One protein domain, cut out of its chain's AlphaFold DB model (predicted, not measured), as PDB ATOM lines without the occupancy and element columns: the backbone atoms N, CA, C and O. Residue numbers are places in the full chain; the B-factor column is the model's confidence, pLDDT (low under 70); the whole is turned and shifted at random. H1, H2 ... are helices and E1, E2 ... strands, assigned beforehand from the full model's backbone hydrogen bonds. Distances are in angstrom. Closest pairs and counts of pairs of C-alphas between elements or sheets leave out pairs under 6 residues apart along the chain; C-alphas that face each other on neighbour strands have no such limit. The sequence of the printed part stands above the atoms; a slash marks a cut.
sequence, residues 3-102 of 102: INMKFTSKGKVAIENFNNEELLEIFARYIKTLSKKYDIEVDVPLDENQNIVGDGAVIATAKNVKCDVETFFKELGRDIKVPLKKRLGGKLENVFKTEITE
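Overview. This is residues 3 to 102 of the 102 residues of an uncharacterized protein of Paenibacillus odorifer (UniProt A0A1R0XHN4). A strongly twisted sheet of four strands has two long helices, H2 and H4, packed over one face and crossing each other, while the short H1 and H3 sit at one end of the sheet. The 100 printed residues run E1 H1 H2 E2 H3 E3 H4 E4, and the antiparallel sheet has the order E2 E3 E1 E4. The class is mixed, helices and strands; the whole is compact, with a radius of gyration of the C-alphas of 12.6 A and spans of 36 by 26 by 20 A.

Along the chain. Find C-alpha 3 at (-30.501, -35.560, 5.677), where E1, residues 3 to 7, begins. Its neighbours in the sheet are E3, residues 57 to 63, 19.6 A long, and E4, residues 96 to 101, ending at (-36.503, -33.482, 6.140); E2, residues 41 to 43, is the neighbour of E3 and an edge strand. The helices are H4, residues 69 to 88, 27.8 A, H2, residues 20 to 34, 21.1 A, H1, residues 9 to 15, and H3, residues 52 to 55.

Arrangement. E3 pairs with E1 at N 5 and O 58, 2.8 A, and with E2 at N 43 and O 61, 2.9 A; E1 pairs with E4 at N 4 and O 99, 2.8 A. H4 is on the sheet, over E1, at a height over the sheet of 5.4 A, and has a kink of 33 degrees near residue 82. H2 touches H4 at a steep tilt of 46 degrees, opposite ways, closest at the C-alphas of Ile 31 and Leu 76, 6.9 A. H1 and H3 only graze the sheet. In H1 and H2 every O i to N i+4 pair is within hydrogen-bond range, in H4 14 of 16; H3 is too short for one.

Size, cuts and confidence. The C-alphas farthest apart, Asn 64 and Gly 89, are 37.2 A apart. The printed part has no cut, no link is long, and no printed residue is under 70 in pLDDT.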
ATOM      1  N   ILE A   3     -31.444 -36.301   4.849       97.62
ATOM      2  CA  ILE A   3     -30.501 -35.560   5.677       97.62
ATOM      3  C   ILE A   3     -29.661 -34.673   4.769       97.62
ATOM      4  O   ILE A   3     -28.941 -35.165   3.903       97.62
ATOM      5  N   ASN A   4     -29.735 -33.366   4.977       97.81
ATOM      6  CA  ASN A   4     -28.935 -32.389   4.260       97.81
ATOM      7  C   ASN A   4     -27.793 -31.895   5.158       97.81
ATOM      8  O   ASN A   4     -28.015 -31.207   6.156       97.81
ATOM      9  N   MET A   5     -26.561 -32.266   4.814       98.00
ATOM     10  CA  MET A   5     -25.342 -31.852   5.507       98.00
ATOM     11  C   MET A   5     -24.760 -30.618   4.812       98.00
ATOM     12  O   MET A   5     -23.889 -30.726   3.949       98.00
ATOM     13  N   LYS A   6     -25.237 -29.428   5.192       98.19
ATOM     14  CA  LYS A   6     -24.805 -28.147   4.614       98.19
ATOM     15  C   LYS A   6     -23.460 -27.717   5.175       98.19
ATOM     16  O   LYS A   6     -23.343 -27.449   6.375       98.19
ATOM     17  N   PHE A   7     -22.447 -27.591   4.324       98.00
ATOM     18  CA  PHE A   7     -21.124 -27.164   4.768       98.00
ATOM     19  C   PHE A   7     -21.144 -25.729   5.302       98.00
ATOM     20  O   PHE A   7     -21.771 -24.828   4.739       98.00
ATOM     21  N   THR A   8     -20.416 -25.504   6.396       97.19
ATOM     22  CA  THR A   8     -20.142 -24.146   6.888       97.19
ATOM     23  C   THR A   8     -19.215 -23.416   5.918       97.19
ATOM     24  O   THR A   8     -18.585 -24.052   5.079       97.19
ATOM     25  N   SER A   9     -19.034 -22.099   6.053       95.31
ATOM     26  CA  SER A   9     -18.090 -21.360   5.196       95.31
ATOM     27  C   SER A   9     -16.677 -21.957   5.228       95.31
ATOM     28  O   SER A   9     -16.058 -22.126   4.185       95.31
ATOM     29  N   LYS A  10     -16.185 -22.362   6.410       94.06
ATOM     30  CA  LYS A  10     -14.892 -23.060   6.532       94.06
ATOM     31  C   LYS A  10     -14.943 -24.485   5.968       94.06
ATOM     32  O   LYS A  10     -13.947 -24.957   5.436       94.06
ATOM     33  N   GLY A  11     -16.084 -25.167   6.093       96.56
ATOM     34  CA  GLY A  11     -16.319 -26.472   5.478       96.56
ATOM     35  C   GLY A  11     -16.238 -26.420   3.953       96.56
ATOM     36  O   GLY A  11     -15.555 -27.253   3.373       96.56
ATOM     37  N   LYS A  12     -16.843 -25.400   3.327       97.00
ATOM     38  CA  LYS A  12     -16.798 -25.174   1.874       97.00
ATOM     39  C   LYS A  12     -15.361 -25.018   1.370       97.00
ATOM     40  O   LYS A  12     -14.941 -25.761   0.495       97.00
ATOM     41  N   VAL A  13     -14.566 -24.174   2.027       95.38
ATOM     42  CA  VAL A  13     -13.133 -24.024   1.704       95.38
ATOM     43  C   VAL A  13     -12.371 -25.349   1.855       95.38
ATOM     44  O   VAL A  13     -11.476 -25.664   1.074       95.38
ATOM     45  N   ALA A  14     -12.714 -26.163   2.858       96.31
ATOM     46  CA  ALA A  14     -12.052 -27.449   3.053       96.31
ATOM     47  C   ALA A  14     -12.363 -28.442   1.923       96.31
ATOM     48  O   ALA A  14     -11.448 -29.124   1.464       96.31
ATOM     49  N   ILE A  15     -13.617 -28.517   1.464       97.19
ATOM     50  CA  ILE A  15     -14.027 -29.463   0.414       97.19
ATOM     51  C   ILE A  15     -13.575 -29.054  -0.991       97.19
ATOM     52  O   ILE A  15     -13.432 -29.931  -1.828       97.19
ATOM     53  N   GLU A  16     -13.267 -27.777  -1.243       96.69
ATOM     54  CA  GLU A  16     -12.686 -27.311  -2.520       96.69
ATOM     55  C   GLU A  16     -11.328 -27.963  -2.836       96.69
ATOM     56  O   GLU A  16     -10.883 -27.976  -3.980       96.69
ATOM     57  N   ASN A  17     -10.671 -28.540  -1.827       95.62
ATOM     58  CA  ASN A  17      -9.422 -29.283  -1.982       95.62
ATOM     59  C   ASN A  17      -9.642 -30.765  -2.347       95.62
ATOM     60  O   ASN A  17      -8.696 -31.554  -2.323       95.62
ATOM     61  N   PHE A  18     -10.878 -31.180  -2.615       97.06
ATOM     62  CA  PHE A  18     -11.248 -32.554  -2.939       97.06
ATOM     63  C   PHE A  18     -12.109 -32.568  -4.197       97.06
ATOM     64  O   PHE A  18     -12.899 -31.655  -4.435       97.06
ATOM     65  N   ASN A  19     -11.979 -33.623  -4.994       96.81
ATOM     66  CA  ASN A  19     -12.939 -33.876  -6.060       96.81
ATOM     67  C   ASN A  19     -14.205 -34.570  -5.512       96.81
ATOM     68  O   ASN A  19     -14.258 -35.009  -4.360       96.81
ATOM     69  N   ASN A  20     -15.246 -34.656  -6.343       96.31
ATOM     70  CA  ASN A  20     -16.538 -35.200  -5.929       96.31
ATOM     71  C   ASN A  20     -16.462 -36.685  -5.523       96.31
ATOM     72  O   ASN A  20     -17.089 -37.085  -4.546       96.31
ATOM     73  N   GLU A  21     -15.661 -37.489  -6.229       96.81
ATOM     74  CA  GLU A  21     -15.461 -38.914  -5.923       96.81
ATOM     75  C   GLU A  21     -14.778 -39.104  -4.563       96.81
ATOM     76  O   GLU A  21     -15.222 -39.919  -3.757       96.81
ATOM     77  N   GLU A  22     -13.752 -38.301  -4.266       97.44
ATOM     78  CA  GLU A  22     -13.075 -38.310  -2.969       97.44
ATOM     79  C   GLU A  22     -14.042 -37.956  -1.835       97.44
ATOM     80  O   GLU A  22     -14.022 -38.592  -0.780       97.44
ATOM     81  N   LEU A  23     -14.903 -36.954  -2.035       98.00
ATOM     82  CA  LEU A  23     -15.892 -36.554  -1.033       98.00
ATOM     83  C   LEU A  23     -16.923 -37.662  -0.803       98.00
ATOM     84  O   LEU A  23     -17.182 -38.012   0.350       98.00
ATOM     85  N   LEU A  24     -17.451 -38.267  -1.868       97.88
ATOM     86  CA  LEU A  24     -18.355 -39.414  -1.767       97.88
ATOM     87  C   LEU A  24     -17.708 -40.578  -1.012       97.88
ATOM     88  O   LEU A  24     -18.310 -41.113  -0.080       97.88
ATOM     89  N   GLU A  25     -16.466 -40.936  -1.353       97.56
ATOM     90  CA  GLU A  25     -15.745 -42.022  -0.687       97.56
ATOM     91  C   GLU A  25     -15.521 -41.721   0.802       97.56
ATOM     92  O   GLU A  25     -15.734 -42.596   1.649       97.56
ATOM     93  N   ILE A  26     -15.122 -40.490   1.143       97.38
ATOM     94  CA  ILE A  26     -14.945 -40.060   2.534       97.38
ATOM     95  C   ILE A  26     -16.264 -40.225   3.287       97.38
ATOM     96  O   ILE A  26     -16.314 -40.957   4.278       97.38
ATOM     97  N   PHE A  27     -17.341 -39.592   2.824       98.06
ATOM     98  CA  PHE A  27     -18.617 -39.636   3.533       98.06
ATOM     99  C   PHE A  27     -19.137 -41.071   3.658       98.06
ATOM    100  O   PHE A  27     -19.452 -41.495   4.770       98.06
ATOM    101  N   ALA A  28     -19.120 -41.858   2.580       97.62
ATOM    102  CA  ALA A  28     -19.554 -43.254   2.603       97.62
ATOM    103  C   ALA A  28     -18.731 -44.111   3.585       97.62
ATOM    104  O   ALA A  28     -19.295 -44.882   4.365       97.62
ATOM    105  N   ARG A  29     -17.396 -43.963   3.607       97.81
ATOM    106  CA  ARG A  29     -16.510 -44.716   4.517       97.81
ATOM    107  C   ARG A  29     -16.782 -44.388   5.984       97.81
ATOM    108  O   ARG A  29     -16.867 -45.304   6.810       97.81
ATOM    109  N   TYR A  30     -16.876 -43.103   6.318       97.94
ATOM    110  CA  TYR A  30     -17.079 -42.665   7.698       97.94
ATOM    111  C   TYR A  30     -18.491 -42.988   8.191       97.94
ATOM    112  O   TYR A  30     -18.627 -43.523   9.289       97.94
ATOM    113  N   ILE A  31     -19.515 -42.799   7.353       97.94
ATOM    114  CA  ILE A  31     -20.892 -43.209   7.651       97.94
ATOM    115  C   ILE A  31     -20.959 -44.713   7.909       97.94
ATOM    116  O   ILE A  31     -21.396 -45.126   8.978       97.94
ATOM    117  N   LYS A  32     -20.434 -45.542   6.998       97.44
ATOM    118  CA  LYS A  32     -20.438 -47.005   7.152       97.44
ATOM    119  C   LYS A  32     -19.744 -47.467   8.432       97.44
ATOM    120  O   LYS A  32     -20.118 -48.481   9.015       97.44
ATOM    121  N   THR A  33     -18.698 -46.759   8.849       96.88
ATOM    122  CA  THR A  33     -17.970 -47.071  10.083       96.88
ATOM    123  C   THR A  33     -18.788 -46.686  11.309       96.88
ATOM    124  O   THR A  33     -18.895 -47.481  12.242       96.88
ATOM    125  N   LEU A  34     -19.395 -45.499  11.295       97.62
ATOM    126  CA  LEU A  34     -20.195 -44.983  12.398       97.62
ATOM    127  C   LEU A  34     -21.503 -45.765  12.577       97.62
ATOM    128  O   LEU A  34     -21.844 -46.118  13.701       97.62
ATOM    129  N   SER A  35     -22.169 -46.150  11.485       96.81
ATOM    130  CA  SER A  35     -23.374 -46.995  11.488       96.81
ATOM    131  C   SER A  35     -23.162 -48.380  12.108       96.81
ATOM    132  O   SER A  35     -24.125 -49.070  12.394       96.81
ATOM    133  N   LYS A  36     -21.923 -48.820  12.374       96.44
ATOM    134  CA  LYS A  36     -21.687 -50.043  13.168       96.44
ATOM    135  C   LYS A  36     -21.904 -49.839  14.669       96.44
ATOM    136  O   LYS A  36     -22.055 -50.816  15.392       96.44
ATOM    137  N   LYS A  37     -21.842 -48.590  15.144       97.25
ATOM    138  CA  LYS A  37     -22.031 -48.217  16.556       97.25
ATOM    139  C   LYS A  37     -23.458 -47.753  16.860       97.25
ATOM    140  O   LYS A  37     -23.832 -47.696  18.026       97.25
ATOM    141  N   TYR A  38     -24.214 -47.387  15.831       97.44
ATOM    142  CA  TYR A  38     -25.550 -46.815  15.932       97.44
ATOM    143  C   TYR A  38     -26.530 -47.687  15.149       97.44
ATOM    144  O   TYR A  38     -26.218 -48.103  14.040       97.44
ATOM    145  N   ASP A  39     -27.710 -47.951  15.706       96.06
ATOM    146  CA  ASP A  39     -28.766 -48.716  15.028       96.06
ATOM    147  C   ASP A  39     -29.483 -47.815  14.001       96.06
ATOM    148  O   ASP A  39     -30.523 -47.212  14.279       96.06
ATOM    149  N   ILE A  40     -28.820 -47.610  12.857       97.50
ATOM    150  CA  ILE A  40     -29.251 -46.752  11.750       97.50
ATOM    151  C   ILE A  40     -28.597 -47.187  10.434       97.50
ATOM    152  O   ILE A  40     -27.391 -47.439  10.364       97.50
ATOM    153  N   GLU A  41     -29.372 -47.188   9.354       97.50
ATOM    154  CA  GLU A  41     -28.863 -47.349   7.992       97.50
ATOM    155  C   GLU A  41     -28.796 -45.984   7.314       97.50
ATOM    156  O   GLU A  41     -29.801 -45.279   7.229       97.50
ATOM    157  N   VAL A  42     -27.617 -45.602   6.823       97.75
ATOM    158  CA  VAL A  42     -27.407 -44.318   6.147       97.75
ATOM    159  C   VAL A  42     -26.649 -44.548   4.847       97.75
ATOM    160  O   VAL A  42     -25.618 -45.221   4.840       97.75
ATOM    161  N   ASP A  43     -27.157 -43.963   3.768       97.00
ATOM    162  CA  ASP A  43     -26.573 -44.016   2.429       97.00
ATOM    163  C   ASP A  43     -26.363 -42.602   1.864       97.00
ATOM    164  O   ASP A  43     -27.071 -41.668   2.246       97.00
ATOM    165  N   VAL A  44     -25.388 -42.446   0.966       97.25
ATOM    166  CA  VAL A  44     -25.088 -41.190   0.259       97.25
ATOM    167  C   VAL A  44     -25.277 -41.444  -1.240       97.25
ATOM    168  O   VAL A  44     -24.335 -41.886  -1.902       97.25
ATOM    169  N   PRO A  45     -26.485 -41.213  -1.784       95.69
ATOM    170  CA  PRO A  45     -26.800 -41.590  -3.156       95.69
ATOM    171  C   PRO A  45     -26.050 -40.710  -4.160       95.69
ATOM    172  O   PRO A  45     -26.098 -39.483  -4.076       95.69
ATOM    173  N   LEU A  46     -25.392 -41.336  -5.142       94.94
ATOM    174  CA  LEU A  46     -24.623 -40.640  -6.184       94.94
ATOM    175  C   LEU A  46     -25.481 -39.624  -6.953       94.94
ATOM    176  O   LEU A  46     -25.030 -38.509  -7.210       94.94
ATOM    177  N   ASP A  47     -26.723 -39.995  -7.268       95.12
ATOM    178  CA  ASP A  47     -27.638 -39.176  -8.069       95.12
ATOM    179  C   ASP A  47     -27.989 -37.838  -7.400       95.12
ATOM    180  O   ASP A  47     -28.221 -36.850  -8.091       95.12
ATOM    181  N   GLU A  48     -27.979 -37.771  -6.064       96.38
ATOM    182  CA  GLU A  48     -28.245 -36.533  -5.313       96.38
ATOM    183  C   GLU A  48     -26.969 -35.765  -4.936       96.38
ATOM    184  O   GLU A  48     -27.045 -34.726  -4.286       96.38
ATOM    185  N   ASN A  49     -25.796 -36.281  -5.309       97.88
ATOM    186  CA  ASN A  49     -24.493 -35.770  -4.884       97.88
ATOM    187  C   ASN A  49     -23.515 -35.656  -6.066       97.88
ATOM    188  O   ASN A  49     -22.326 -35.945  -5.933       97.88
ATOM    189  N   GLN A  50     -24.005 -35.245  -7.239       97.12
ATOM    190  CA  GLN A  50     -23.183 -35.107  -8.448       97.12
ATOM    191  C   GLN A  50     -22.222 -33.903  -8.400       97.12
ATOM    192  O   GLN A  50     -21.206 -33.913  -9.094       97.12
ATOM    193  N   ASN A  51     -22.518 -32.877  -7.590       97.06
ATOM    194  CA  ASN A  51     -21.719 -31.650  -7.495       97.06
ATOM    195  C   ASN A  51     -21.615 -31.109  -6.054       97.06
ATOM    196  O   ASN A  51     -21.968 -29.963  -5.772       97.06
ATOM    197  N   ILE A  52     -21.075 -31.913  -5.132       98.19
ATOM    198  CA  ILE A  52     -20.996 -31.592  -3.693       98.19
ATOM    199  C   ILE A  52     -20.335 -30.230  -3.428       98.19
ATOM    200  O   ILE A  52     -20.782 -29.473  -2.563       98.19
ATOM    201  N   VAL A  53     -19.261 -29.907  -4.157       97.19
ATOM    202  CA  VAL A  53     -18.526 -28.645  -3.980       97.19
ATOM    203  C   VAL A  53     -19.379 -27.451  -4.409       97.19
ATOM    204  O   VAL A  53     -19.475 -26.479  -3.658       97.19
ATOM    205  N   GLY A  54     -20.034 -27.531  -5.572       97.31
ATOM    206  CA  GLY A  54     -20.895 -26.457  -6.068       97.31
ATOM    207  C   GLY A  54     -22.153 -26.266  -5.222       97.31
ATOM    208  O   GLY A  54     -22.489 -25.138  -4.862       97.31
ATOM    209  N   ASP A  55     -22.801 -27.362  -4.834       97.44
ATOM    210  CA  ASP A  55     -24.013 -27.328  -4.010       97.44
ATOM    211  C   ASP A  55     -23.694 -26.927  -2.563       97.44
ATOM    212  O   ASP A  55     -24.514 -26.349  -1.840       97.44
ATOM    213  N   GLY A  56     -22.461 -27.189  -2.121       97.44
ATOM    214  CA  GLY A  56     -22.014 -26.913  -0.766       97.44
ATOM    215  C   GLY A  56     -22.773 -27.734   0.272       97.44
ATOM    216  O   GLY A  56     -22.932 -27.277   1.412       97.44
ATOM    217  N   ALA A  57     -23.212 -28.934  -0.103       97.94
ATOM    218  CA  ALA A  57     -23.905 -29.872   0.760       97.94
ATOM    219  C   ALA A  57     -23.656 -31.323   0.334       97.94
ATOM    220  O   ALA A  57     -23.384 -31.595  -0.832       97.94
ATOM    221  N   VAL A  58     -23.788 -32.245   1.288       98.31
ATOM    222  CA  VAL A  58     -23.939 -33.681   1.014       98.31
ATOM    223  C   VAL A  58     -25.336 -34.107   1.444       98.31
ATOM    224  O   VAL A  58     -25.770 -33.816   2.561       98.31
ATOM    225  N   ILE A  59     -26.029 -34.815   0.564       98.06
ATOM    226  CA  ILE A  59     -27.344 -35.388   0.814       98.06
ATOM    227  C   ILE A  59     -27.182 -36.854   1.201       98.06
ATOM    228  O   ILE A  59     -26.573 -37.632   0.471       98.06
ATOM    229  N   ALA A  60     -27.744 -37.239   2.340       97.75
ATOM    230  CA  ALA A  60     -27.807 -38.624   2.779       97.75
ATOM    231  C   ALA A  60     -29.258 -39.062   2.996       97.75
ATOM    232  O   ALA A  60     -30.123 -38.266   3.365       97.75
ATOM    233  N   THR A  61     -29.518 -40.352   2.810       97.19
ATOM    234  CA  THR A  61     -30.800 -40.978   3.140       97.19
ATOM    235  C   THR A  61     -30.616 -41.889   4.342       97.19
ATOM    236  O   THR A  61     -29.790 -42.798   4.308       97.19
ATOM    237  N   ALA A  62     -31.410 -41.668   5.387       97.00
ATOM    238  CA  ALA A  62     -31.441 -42.498   6.583       97.00
ATOM    239  C   ALA A  62     -32.711 -43.368   6.633       97.00
ATOM    240  O   ALA A  62     -33.826 -42.894   6.360       97.00
ATOM    241  N   LYS A  63     -32.526 -44.642   6.993       96.81
ATOM    242  CA  LYS A  63     -33.543 -45.693   7.151       96.81
ATOM    243  C   LYS A  63     -33.279 -46.488   8.432       96.81
ATOM    244  O   LYS A  63     -32.191 -46.418   8.998       96.81
ATOM    245  N   ASN A  64     -34.295 -47.223   8.892       96.31
ATOM    246  CA  ASN A  64     -34.214 -48.084  10.080       96.31
ATOM    247  C   ASN A  64     -33.620 -47.369  11.308       96.31
ATOM    248  O   ASN A  64     -32.839 -47.934  12.059       96.31
ATOM    249  N   VAL A  65     -33.991 -46.099  11.488       96.06
ATOM    250  CA  VAL A  65     -33.437 -45.210  12.511       96.06
ATOM    251  C   VAL A  65     -33.976 -45.596  13.892       96.06
ATOM    252  O   VAL A  65     -35.159 -45.398  14.168       96.06
ATOM    253  N   LYS A  66     -33.114 -46.115  14.770       96.25
ATOM    254  CA  LYS A  66     -33.434 -46.474  16.168       96.25
ATOM    255  C   LYS A  66     -32.464 -45.843  17.171       96.25
ATOM    256  O   LYS A  66     -32.295 -46.324  18.290       96.25
ATOM    257  N   CYS A  67     -31.817 -44.756  16.770       95.25
ATOM    258  CA  CYS A  67     -30.889 -43.991  17.591       95.25
ATOM    259  C   CYS A  67     -31.166 -42.487  17.489       95.25
ATOM    260  O   CYS A  67     -31.955 -42.037  16.659       95.25
ATOM    261  N   ASP A  68     -30.464 -41.701  18.305       96.06
ATOM    262  CA  ASP A  68     -30.486 -40.245  18.207       96.06
ATOM    263  C   ASP A  68     -29.733 -39.770  16.951       96.06
ATOM    264  O   ASP A  68     -28.506 -39.878  16.849       96.06
ATOM    265  N   VAL A  69     -30.488 -39.275  15.968       95.00
ATOM    266  CA  VAL A  69     -29.966 -38.860  14.655       95.00
ATOM    267  C   VAL A  69     -29.026 -37.664  14.788       95.00
ATOM    268  O   VAL A  69     -27.978 -37.621  14.142       95.00
ATOM    269  N   GLU A  70     -29.361 -36.700  15.644       94.31
ATOM    270  CA  GLU A  70     -28.541 -35.503  15.835       94.31
ATOM    271  C   GLU A  70     -27.155 -35.855  16.388       94.31
ATOM    272  O   GLU A  70     -26.138 -35.356  15.896       94.31
ATOM    273  N   THR A  71     -27.092 -36.765  17.361       96.50
ATOM    274  CA  THR A  71     -25.845 -37.278  17.934       96.50
ATOM    275  C   THR A  71     -25.024 -38.025  16.892       96.50
ATOM    276  O   THR A  71     -23.822 -37.760  16.787       96.50
ATOM    277  N   PHE A  72     -25.653 -38.873  16.071       97.69
ATOM    278  CA  PHE A  72     -24.977 -39.561  14.969       97.69
ATOM    279  C   PHE A  72     -24.284 -38.565  14.027       97.69
ATOM    280  O   PHE A  72     -23.070 -38.630  13.826       97.69
ATOM    281  N   PHE A  73     -25.015 -37.583  13.490       96.81
ATOM    282  CA  PHE A  73     -24.438 -36.633  12.530       96.81
ATOM    283  C   PHE A  73     -23.448 -35.652  13.175       96.81
ATOM    284  O   PHE A  73     -22.511 -35.188  12.518       96.81
ATOM    285  N   LYS A  74     -23.583 -35.376  14.477       96.06
ATOM    286  CA  LYS A  74     -22.593 -34.614  15.248       96.06
ATOM    287  C   LYS A  74     -21.280 -35.382  15.423       96.06
ATOM    288  O   LYS A  74     -20.218 -34.764  15.336       96.06
ATOM    289  N   GLU A  75     -21.322 -36.694  15.670       97.31
ATOM    290  CA  GLU A  75     -20.122 -37.547  15.699       97.31
ATOM    291  C   GLU A  75     -19.509 -37.661  14.298       97.31
ATOM    292  O   GLU A  75     -18.317 -37.397  14.141       97.31
ATOM    293  N   LEU A  76     -20.331 -37.879  13.267       97.75
ATOM    294  CA  LEU A  76     -19.879 -37.906  11.874       97.75
ATOM    295  C   LEU A  76     -19.110 -36.633  11.492       97.75
ATOM    296  O   LEU A  76     -18.032 -36.701  10.903       97.75
ATOM    297  N   GLY A  77     -19.627 -35.459  11.867       97.00
ATOM    298  CA  GLY A  77     -18.959 -34.183  11.610       97.00
ATOM    299  C   GLY A  77     -17.596 -34.060  12.298       97.00
ATOM    300  O   GLY A  77     -16.700 -33.401  11.767       97.00
ATOM    301  N   ARG A  78     -17.396 -34.703  13.458       96.19
ATOM    302  CA  ARG A  78     -16.090 -34.748  14.142       96.19
ATOM    303  C   ARG A  78     -15.113 -35.667  13.424       96.19
ATOM    304  O   ARG A  78     -13.945 -35.297  13.309       96.19
ATOM    305  N   ASP A  79     -15.592 -36.798  12.927       95.88
ATOM    306  CA  ASP A  79     -14.763 -37.785  12.244       95.88
ATOM    307  C   ASP A  79     -14.325 -37.290  10.858       95.88
ATOM    308  O   ASP A  79     -13.132 -37.280  10.551       95.88
ATOM    309  N   ILE A  80     -15.258 -36.757  10.059       96.25
ATOM    310  CA  ILE A  80     -14.985 -36.201   8.719       96.25
ATOM    311  C   ILE A  80     -14.075 -34.970   8.780       96.25
ATOM    312  O   ILE A  80     -13.306 -34.695   7.856       96.25
ATOM    313  N   LYS A  81     -14.084 -34.234   9.892       95.69
ATOM    314  CA  LYS A  81     -13.161 -33.114  10.096       95.69
ATOM    315  C   LYS A  81     -11.697 -33.533   9.981       95.69
ATOM    316  O   LYS A  81     -10.880 -32.715   9.568       95.69
ATOM    317  N   VAL A  82     -11.343 -34.763  10.359       94.69
ATOM    318  CA  VAL A  82      -9.953 -35.243  10.374       94.69
ATOM    319  C   VAL A  82      -9.323 -35.234   8.971       94.69
ATOM    320  O   VAL A  82      -8.317 -34.535   8.800       94.69
ATOM    321  N   PRO A  83      -9.875 -35.932   7.957       95.12
ATOM    322  CA  PRO A  83      -9.317 -35.910   6.606       95.12
ATOM    323  C   PRO A  83      -9.381 -34.516   5.969       95.12
ATOM    324  O   PRO A  83      -8.394 -34.079   5.378       95.12
ATOM    325  N   LEU A  84     -10.481 -33.777   6.156       95.44
ATOM    326  CA  LEU A  84     -10.634 -32.436   5.583       95.44
ATOM    327  C   LEU A  84      -9.602 -31.448   6.142       95.44
ATOM    328  O   LEU A  84      -8.938 -30.733   5.393       95.44
ATOM    329  N   LYS A  85      -9.404 -31.447   7.466       94.81
ATOM    330  CA  LYS A  85      -8.410 -30.591   8.125       94.81
ATOM    331  C   LYS A  85      -6.990 -30.918   7.663       94.81
ATOM    332  O   LYS A  85      -6.189 -30.001   7.497       94.81
ATOM    333  N   LYS A  86      -6.675 -32.206   7.467       93.19
ATOM    334  CA  LYS A  86      -5.342 -32.652   7.039       93.19
ATOM    335  C   LYS A  86      -4.954 -32.050   5.689       93.19
ATOM    336  O   LYS A  86      -3.806 -31.652   5.538       93.19
ATOM    337  N   ARG A  87      -5.896 -31.959   4.744       92.69
ATOM    338  CA  ARG A  87      -5.635 -31.363   3.427       92.69
ATOM    339  C   ARG A  87      -5.690 -29.831   3.447       92.69
ATOM    340  O   ARG A  87      -4.859 -29.205   2.809       92.69
ATOM    341  N   LEU A  88      -6.585 -29.234   4.243       91.56
ATOM    342  CA  LEU A  88      -6.677 -27.775   4.399       91.56
ATOM    343  C   LEU A  88      -5.422 -27.148   5.043       91.56
ATOM    344  O   LEU A  88      -5.130 -25.979   4.814       91.56
ATOM    345  N   GLY A  89      -4.708 -27.883   5.907       84.62
ATOM    346  CA  GLY A  89      -3.493 -27.392   6.573       84.62
ATOM    347  C   GLY A  89      -3.732 -26.349   7.679       84.62
ATOM    348  O   GLY A  89      -2.787 -25.727   8.156       84.62
ATOM    349  N   GLY A  90      -4.984 -26.154   8.118       83.19
ATOM    350  CA  GLY A  90      -5.373 -25.071   9.028       83.19
ATOM    351  C   GLY A  90      -6.364 -25.459  10.129       83.19
ATOM    352  O   GLY A  90      -6.576 -26.631  10.455       83.19
ATOM    353  N   LYS A  91      -6.986 -24.447  10.750       86.88
ATOM    354  CA  LYS A  91      -8.063 -24.649  11.732       86.88
ATOM    355  C   LYS A  91      -9.383 -24.917  11.010       86.88
ATOM    356  O   LYS A  91      -9.922 -24.032  10.355       86.88
ATOM    357  N   LEU A  92      -9.936 -26.106  11.224       91.62
ATOM    358  CA  LEU A  92     -11.296 -26.468  10.839       91.62
ATOM    359  C   LEU A  92     -12.088 -26.767  12.116       91.62
ATOM    360  O   LEU A  92     -11.643 -27.574  12.932       91.62
ATOM    361  N   GLU A  93     -13.207 -26.069  12.314       87.62
ATOM    362  CA  GLU A  93     -14.069 -26.215  13.496       87.62
ATOM    363  C   GLU A  93     -15.239 -27.153  13.192       87.62
ATOM    364  O   GLU A  93     -15.054 -28.367  13.207       87.62
ATOM    365  N   ASN A  94     -16.422 -26.611  12.893       90.19
ATOM    366  CA  ASN A  94     -17.584 -27.386  12.466       90.19
ATOM    367  C   ASN A  94     -17.597 -27.498  10.941       90.19
ATOM    368  O   ASN A  94     -17.533 -26.485  10.240       90.19
ATOM    369  N   VAL A  95     -17.689 -28.727  10.438       95.31
ATOM    370  CA  VAL A  95     -17.639 -29.013   8.999       95.31
ATOM    371  C   VAL A  95     -18.960 -28.647   8.327       95.31
ATOM    372  O   VAL A  95     -18.969 -27.897   7.354       95.31
ATOM    373  N   PHE A  96     -20.076 -29.113   8.882       97.25
ATOM    374  CA  PHE A  96     -21.413 -28.906   8.337       97.25
ATOM    375  C   PHE A  96     -22.448 -28.692   9.447       97.25
ATOM    376  O   PHE A  96     -22.172 -28.916  10.628       97.25
ATOM    377  N   LYS A  97     -23.635 -28.241   9.048       96.69
ATOM    378  CA  LYS A  97     -24.872 -28.276   9.828       96.69
ATOM    379  C   LYS A  97     -25.812 -29.297   9.201       96.69
ATOM    380  O   LYS A  97     -25.845 -29.424   7.981       96.69
ATOM    381  N   THR A  98     -26.563 -29.992  10.039       96.50
ATOM    382  CA  THR A  98     -27.525 -30.997   9.596       96.50
ATOM    383  C   THR A  98     -28.914 -30.380   9.551       96.50
ATOM    384  O   THR A  98     -29.344 -29.763  10.522       96.50
ATOM    385  N   GLU A  99     -29.610 -30.563   8.438       96.12
ATOM    386  CA  GLU A  99     -31.039 -30.305   8.309       96.12
ATOM    387  C   GLU A  99     -31.735 -31.620   7.968       96.12
ATOM    388  O   GLU A  99     -31.303 -32.348   7.074       96.12
ATOM    389  N   ILE A 100     -32.790 -31.939   8.709       93.94
ATOM    390  CA  ILE A 100     -33.551 -33.175   8.550       93.94
ATOM    391  C   ILE A 100     -34.863 -32.826   7.858       93.94
ATOM    392  O   ILE A 100     -35.539 -31.872   8.243       93.94
ATOM    393  N   THR A 101     -35.214 -33.584   6.826       90.62
ATOM    394  CA  THR A 101     -36.503 -33.482   6.140       90.62
ATOM    395  C   THR A 101     -37.148 -34.864   6.115       90.62
ATOM    396  O   THR A 101     -36.493 -35.855   5.768       90.62
ATOM    397  N   GLU A 102     -38.405 -34.933   6.550       70.00
ATOM    398  CA  GLU A 102     -39.204 -36.165   6.568       70.00
ATOM    399  C   GLU A 102     -39.735 -36.525   5.182       70.00
ATOM    400  O   GLU A 102     -40.225 -35.617   4.472       70.00
TER     401      GLU A 102